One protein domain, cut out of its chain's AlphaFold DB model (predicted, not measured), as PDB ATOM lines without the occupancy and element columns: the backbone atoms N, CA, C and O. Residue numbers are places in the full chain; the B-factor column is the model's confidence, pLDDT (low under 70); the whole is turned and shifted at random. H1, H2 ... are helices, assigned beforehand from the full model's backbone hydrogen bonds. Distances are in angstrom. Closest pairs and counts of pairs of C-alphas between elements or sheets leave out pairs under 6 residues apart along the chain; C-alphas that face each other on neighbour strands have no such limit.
ATOM      1  N   GLU A 211     169.240 146.359 128.017       93.94
ATOM      2  CA  GLU A 211     167.832 145.992 127.865       93.94
ATOM      3  C   GLU A 211     167.669 144.686 127.080       93.94
ATOM      4  O   GLU A 211     166.901 143.811 127.484       93.94
ATOM      5  N   GLU A 212     168.416 144.519 125.985       92.31
ATOM      6  CA  GLU A 212     168.396 143.296 125.177       92.31
ATOM      7  C   GLU A 212     168.944 142.095 125.956       92.31
ATOM      8  O   GLU A 212     168.378 141.000 125.900       92.31
ATOM      9  N   LEU A 213     170.008 142.295 126.740       92.56
ATOM     10  CA  LEU A 213     170.551 141.263 127.620       92.56
ATOM     11  C   LEU A 213     169.537 140.863 128.699       92.56
ATOM     12  O   LEU A 213     169.288 139.673 128.898       92.56
ATOM     13  N   ASN A 214     168.901 141.836 129.351       92.94
ATOM     14  CA  ASN A 214     167.856 141.584 130.344       92.94
ATOM     15  C   ASN A 214     166.644 140.866 129.737       92.94
ATOM     16  O   ASN A 214     166.058 139.988 130.379       92.94
ATOM     17  N   ALA A 215     166.288 141.171 128.488       94.75
ATOM     18  CA  ALA A 215     165.246 140.446 127.770       94.75
ATOM     19  C   ALA A 215     165.622 138.970 127.548       94.75
ATOM     20  O   ALA A 215     164.767 138.098 127.707       94.75
ATOM     21  N   ILE A 216     166.891 138.671 127.236       93.19
ATOM     22  CA  ILE A 216     167.394 137.293 127.100       93.19
ATOM     23  C   ILE A 216     167.363 136.562 128.446       93.19
ATOM     24  O   ILE A 216     166.864 135.438 128.498       93.19
ATOM     25  N   ILE A 217     167.840 137.192 129.526       92.75
ATOM     26  CA  ILE A 217     167.868 136.614 130.884       92.75
ATOM     27  C   ILE A 217     166.464 136.185 131.326       92.75
ATOM     28  O   ILE A 217     166.271 135.078 131.822       92.75
ATOM     29  N   ASN A 218     165.468 137.041 131.099       94.31
ATOM     30  CA  ASN A 218     164.098 136.809 131.557       94.31
ATOM     31  C   ASN A 218     163.242 135.996 130.572       94.31
ATOM     32  O   ASN A 218     162.077 135.695 130.855       94.31
ATOM     33  N   LYS A 219     163.784 135.627 129.403       93.44
ATOM     34  CA  LYS A 219     163.041 134.863 128.399       93.44
ATOM     35  C   LYS A 219     162.761 133.453 128.912       93.44
ATOM     36  O   LYS A 219     163.685 132.685 129.174       93.44
ATOM     37  N   LYS A 220     161.479 133.095 128.999       92.12
ATOM     38  CA  LYS A 220     161.035 131.724 129.275       92.12
ATOM     39  C   LYS A 220     161.022 130.905 127.988       92.12
ATOM     40  O   LYS A 220     160.565 131.397 126.953       92.12
ATOM     41  N   PHE A 221     161.522 129.675 128.064       93.19
ATOM     42  CA  PHE A 221     161.513 128.721 126.961       93.19
ATOM     43  C   PHE A 221     160.781 127.457 127.398       93.19
ATOM     44  O   PHE A 221     161.064 126.923 128.462       93.19
ATOM     45  N   ASP A 222     159.907 126.926 126.545       92.94
ATOM     46  CA  ASP A 222     159.201 125.668 126.833       92.94
ATOM     47  C   ASP A 222     160.106 124.432 126.663       92.94
ATOM     48  O   ASP A 222     159.762 123.323 127.065       92.94
ATOM     49  N   ILE A 223     161.276 124.612 126.037       94.50
ATOM     50  CA  ILE A 223     162.244 123.552 125.747       94.50
ATOM     51  C   ILE A 223     163.404 123.656 126.752       94.50
ATOM     52  O   ILE A 223     164.210 124.583 126.623       94.50
ATOM     53  N   PRO A 224     163.598 122.672 127.655       89.94
ATOM     54  CA  PRO A 224     164.639 122.724 128.696       89.94
ATOM     55  C   PRO A 224     166.063 122.940 128.160       89.94
ATOM     56  O   PRO A 224     166.887 123.632 128.755       89.94
ATOM     57  N   ARG A 225     166.361 122.395 126.971       89.25
ATOM     58  CA  ARG A 225     167.657 122.595 126.303       89.25
ATOM     59  C   ARG A 225     167.925 124.065 125.965       89.25
ATOM     60  O   ARG A 225     169.077 124.487 126.001       89.25
ATOM     61  N   LEU A 226     166.896 124.833 125.605       89.94
ATOM     62  CA  LEU A 226     167.047 126.257 125.293       89.94
ATOM     63  C   LEU A 226     167.254 127.091 126.560       89.94
ATOM     64  O   LEU A 226     168.043 128.029 126.519       89.94
ATOM     65  N   GLU A 227     166.638 126.710 127.683       90.81
ATOM     66  CA  GLU A 227     166.930 127.321 128.987       90.81
ATOM     67  C   GLU A 227     168.395 127.107 129.375       90.81
ATOM     68  O   GLU A 227     169.091 128.061 129.702       90.81
ATOM     69  N   THR A 228     168.909 125.886 129.195       86.62
ATOM     70  CA  THR A 228     170.331 125.587 129.439       86.62
ATOM     71  C   THR A 228     171.253 126.443 128.559       86.62
ATOM     72  O   THR A 228     172.267 126.953 129.026       86.62
ATOM     73  N   ILE A 229     170.911 126.628 127.278       87.88
ATOM     74  CA  ILE A 229     171.692 127.474 126.358       87.88
ATOM     75  C   ILE A 229     171.648 128.944 126.792       87.88
ATOM     76  O   ILE A 229     172.690 129.598 126.765       87.88
ATOM     77  N   ARG A 230     170.481 129.455 127.211       90.81
ATOM     78  CA  ARG A 230     170.339 130.806 127.774       90.81
ATOM     79  C   ARG A 230     171.231 130.965 128.999       90.81
ATOM     80  O   ARG A 230     171.993 131.920 129.053       90.81
ATOM     81  N   ASP A 231     171.182 130.034 129.942       87.81
ATOM     82  CA  ASP A 231     171.922 130.149 131.202       87.81
ATOM     83  C   ASP A 231     173.437 130.114 130.970       87.81
ATOM     84  O   ASP A 231     174.170 130.935 131.521       87.81
ATOM     85  N   ILE A 232     173.910 129.241 130.073       86.81
ATOM     86  CA  ILE A 232     175.316 129.217 129.641       86.81
ATOM     87  C   ILE A 232     175.702 130.535 128.965       86.81
ATOM     88  O   ILE A 232     176.784 131.065 129.220       86.81
ATOM     89  N   PHE A 233     174.840 131.062 128.094       87.12
ATOM     90  CA  PHE A 233     175.075 132.333 127.417       87.12
ATOM     91  C   PHE A 233     175.191 133.488 128.414       87.12
ATOM     92  O   PHE A 233     176.175 134.223 128.378       87.12
ATOM     93  N   VAL A 234     174.243 133.599 129.342       88.38
ATOM     94  CA  VAL A 234     174.225 134.621 130.395       88.38
ATOM     95  C   VAL A 234     175.460 134.501 131.289       88.38
ATOM     96  O   VAL A 234     176.141 135.496 131.527       88.38
ATOM     97  N   PHE A 235     175.823 133.284 131.704       86.12
ATOM     98  CA  PHE A 235     177.061 133.031 132.441       86.12
ATOM     99  C   PHE A 235     178.294 133.526 131.673       86.12
ATOM    100  O   PHE A 235     179.140 134.210 132.246       86.12
ATOM    101  N   CYS A 236     178.393 133.230 130.373       85.19
ATOM    102  CA  CYS A 236     179.503 133.678 129.528       85.19
ATOM    103  C   CYS A 236     179.575 135.206 129.410       85.19
ATOM    104  O   CYS A 236     180.674 135.756 129.410       85.19
ATOM    105  N   VAL A 237     178.429 135.893 129.340       85.56
ATOM    106  CA  VAL A 237     178.370 137.362 129.300       85.56
ATOM    107  C   VAL A 237     178.931 137.967 130.589       85.56
ATOM    108  O   VAL A 237     179.762 138.866 130.514       85.56
ATOM    109  N   PHE A 238     178.550 137.444 131.758       84.88
ATOM    110  CA  PHE A 238     179.021 137.972 133.046       84.88
ATOM    111  C   PHE A 238     180.458 137.575 133.400       84.88
ATOM    112  O   PHE A 238     181.136 138.295 134.129       84.88
ATOM    113  N   THR A 239     180.938 136.442 132.889       82.88
ATOM    114  CA  THR A 239     182.296 135.941 133.166       82.88
ATOM    115  C   THR A 239     183.306 136.276 132.071       82.88
ATOM    116  O   THR A 239     184.482 135.944 132.203       82.88
ATOM    117  N   PHE A 240     182.865 136.917 130.984       75.56
ATOM    118  CA  PHE A 240     183.664 137.208 129.787       75.56
ATOM    119  C   PHE A 240     184.331 135.969 129.161       75.56
ATOM    120  O   PHE A 240     185.310 136.070 128.416       75.56
ATOM    121  N   VAL A 241     183.786 134.779 129.422       76.00
ATOM    122  CA  VAL A 241     184.272 133.523 128.849       76.00
ATOM    123  C   VAL A 241     183.653 133.319 127.468       76.00
ATOM    124  O   VAL A 241     182.447 133.436 127.275       76.00
ATOM    125  N   ALA A 242     184.468 132.942 126.482       69.50
ATOM    126  CA  ALA A 242     183.958 132.581 125.163       69.50
ATOM    127  C   ALA A 242     183.062 131.329 125.228       69.50
ATOM    128  O   ALA A 242     183.492 130.309 125.764       69.50
ATOM    129  N   LEU A 243     181.899 131.356 124.559       62.19
ATOM    130  CA  LEU A 243     180.893 130.271 124.457       62.19
ATOM    131  C   LEU A 243     181.418 128.883 124.036       62.19
ATOM    132  O   LEU A 243     180.692 127.898 124.111       62.19
ATOM    133  N   ILE A 244     182.668 128.788 123.586       57.34
ATOM    134  CA  ILE A 244     183.331 127.533 123.204       57.34
ATOM    135  C   ILE A 244     183.958 126.831 124.428       57.34
ATOM    136  O   ILE A 244     184.148 125.619 124.412       57.34
ATOM    137  N   LYS A 245     184.256 127.570 125.507       56.81
ATOM    138  CA  LYS A 245     184.871 127.069 126.748       56.81
ATOM    139  C   LYS A 245     183.932 126.728 127.933       56.81
ATOM    140  O   LYS A 245     184.440 126.112 128.869       56.81
ATOM    141  N   PRO A 246     182.617 127.035 127.971       54.97
ATOM    142  CA  PRO A 246     181.826 126.863 129.188       54.97
ATOM    143  C   PRO A 246     181.602 125.394 129.558       54.97
ATOM    144  O   PRO A 246     181.511 125.090 130.737       54.97
ATOM    145  N   ILE A 247     181.595 124.461 128.597       55.75
ATOM    146  CA  ILE A 247     181.483 123.018 128.893       55.75
ATOM    147  C   ILE A 247     182.702 122.514 129.685       55.75
ATOM    148  O   ILE A 247     182.548 121.719 130.607       55.75
ATOM    149  N   LEU A 248     183.907 123.003 129.364       54.56
ATOM    150  CA  LEU A 248     185.119 122.690 130.128       54.56
ATOM    151  C   LEU A 248     185.057 123.292 131.536       54.56
ATOM    152  O   LEU A 248     185.348 122.600 132.503       54.56
ATOM    153  N   ILE A 249     184.607 124.543 131.654       57.78
ATOM    154  CA  ILE A 249     184.509 125.234 132.947       57.78
ATOM    155  C   ILE A 249     183.447 124.598 133.848       57.78
ATOM    156  O   ILE A 249     183.692 124.421 135.034       57.78
ATOM    157  N   ILE A 250     182.289 124.205 133.315       58.69
ATOM    158  CA  ILE A 250     181.236 123.547 134.101       58.69
ATOM    159  C   ILE A 250     181.717 122.184 134.617       58.69
ATOM    160  O   ILE A 250     181.466 121.858 135.774       58.69
ATOM    161  N   ASN A 251     182.454 121.415 133.810       52.59
ATOM    162  CA  ASN A 251     183.015 120.131 134.241       52.59
ATOM    163  C   ASN A 251     184.105 120.295 135.320       52.59
ATOM    164  O   ASN A 251     184.145 119.505 136.264       52.59
ATOM    165  N   GLU A 252     184.943 121.331 135.222       55.97
ATOM    166  CA  GLU A 252     185.949 121.704 136.234       55.97
ATOM    167  C   GLU A 252     185.291 122.206 137.539       55.97
ATOM    168  O   GLU A 252     185.635 121.770 138.637       55.97
ATOM    169  N   LEU A 253     184.258 123.049 137.447       53.69
ATOM    170  CA  LEU A 253     183.501 123.529 138.614       53.69
ATOM    171  C   LEU A 253     182.727 122.396 139.310       53.69
ATOM    172  O   LEU A 253     182.644 122.361 140.539       53.69
ATOM    173  N   GLN A 254     182.182 121.435 138.556       50.31
ATOM    174  CA  GLN A 254     181.506 120.256 139.113       50.31
ATOM    175  C   GLN A 254     182.473 119.262 139.770       50.31
ATOM    176  O   GLN A 254     182.094 118.595 140.734       50.31
ATOM    177  N   THR A 255     183.705 119.151 139.270       44.78
ATOM    178  CA  THR A 255     184.741 118.316 139.897       44.78
ATOM    179  C   THR A 255     185.277 118.956 141.177       44.78
ATOM    180  O   THR A 255     185.480 118.239 142.155       44.78
ATOM    181  N   TYR A 256     185.388 120.286 141.231       41.97
ATOM    182  CA  TYR A 256     185.815 121.010 142.434       41.97
ATOM    183  C   TYR A 256     184.750 121.017 143.550       41.97
ATOM    184  O   TYR A 256     185.067 120.778 144.715       41.97
ATOM    185  N   ASN A 257     183.464 121.160 143.203       41.56
ATOM    186  CA  ASN A 257     182.353 121.111 144.172       41.56
ATOM    187  C   ASN A 257     182.113 119.726 144.802       41.56
ATOM    188  O   ASN A 257     181.363 119.616 145.769       41.56
ATOM    189  N   ARG A 258     182.741 118.654 144.295       42.22
ATOM    190  CA  ARG A 258     182.751 117.348 144.981       42.22
ATOM    191  C   ARG A 258     183.848 117.229 146.044       42.22
ATOM    192  O   ARG A 258     183.890 116.206 146.722       42.22
ATOM    193  N   GLY A 259     184.718 118.232 146.189       45.84
ATOM    194  CA  GLY A 259     185.897 118.166 147.054       45.84
ATOM    195  C   GLY A 259     185.928 119.122 148.247       45.84
ATOM    196  O   GLY A 259     186.616 118.804 149.211       45.84
TER     197      GLY A 259
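This is residues 211 to 259 of the 273 residues of the protein "Tyrosine recombinase" of Prevotella sp. MGM1 (UniProt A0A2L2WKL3). A loose, open row of three helices is strung along the chain, with the longest, H2, in the middle, the short H1 to one side of it and H3 to the other. H1 is tilted steeply against H2, H3 is set nearly at a right angle to it, and residues 251 to 259, of which 251 to 256 belong to H3, stick out at the far end. The printed part has 49 residues with three named helices, in the order H1, H2, H3, and no named strand; the class is all helix. The whole is loose, with a radius of gyration of the C-alphas of 12.3 A, and only just elongated, spanning 36 by 24 by 18 A.

The longest helix is H2, residues 224 to 239. H1, residues 211 to 217, touches H2 at residues 230 to 234 alone; the closest C-alphas, those of Ile 217 and Val 234, are 6.7 A apart. The two run opposite ways at a steep tilt of 52 degrees. H3, residues 246 to 256, is close to H2 but not clearly touching; their closest C-alphas, those of Ile 232 and Pro 246, are 6.9 A apart. Their lines are about perpendicular, at 85 degrees. H1 and H3 are apart. In H1, H2 and H3 every O i to N i+4 pair is within hydrogen-bond range.

H2 measures 22.5 A from first to last C-alpha, beginning at C-alpha 224 (164.639, 122.724, 128.696). H3 measures 15.0 A and ends at C-alpha 256 (185.815, 121.010, 142.434). H1 measures 9.9 A and begins at C-alpha 211 (167.832, 145.992, 127.865).

The two C-alphas farthest apart, those of Glu 211 and Gly 259, are 38.3 A apart. The printed part has no cut. Both links, H1 to H2 and H2 to H3, are short, with 6 residues each. Mean pLDDT of the printed part is 75.9; residues 242 to 259 are under 70.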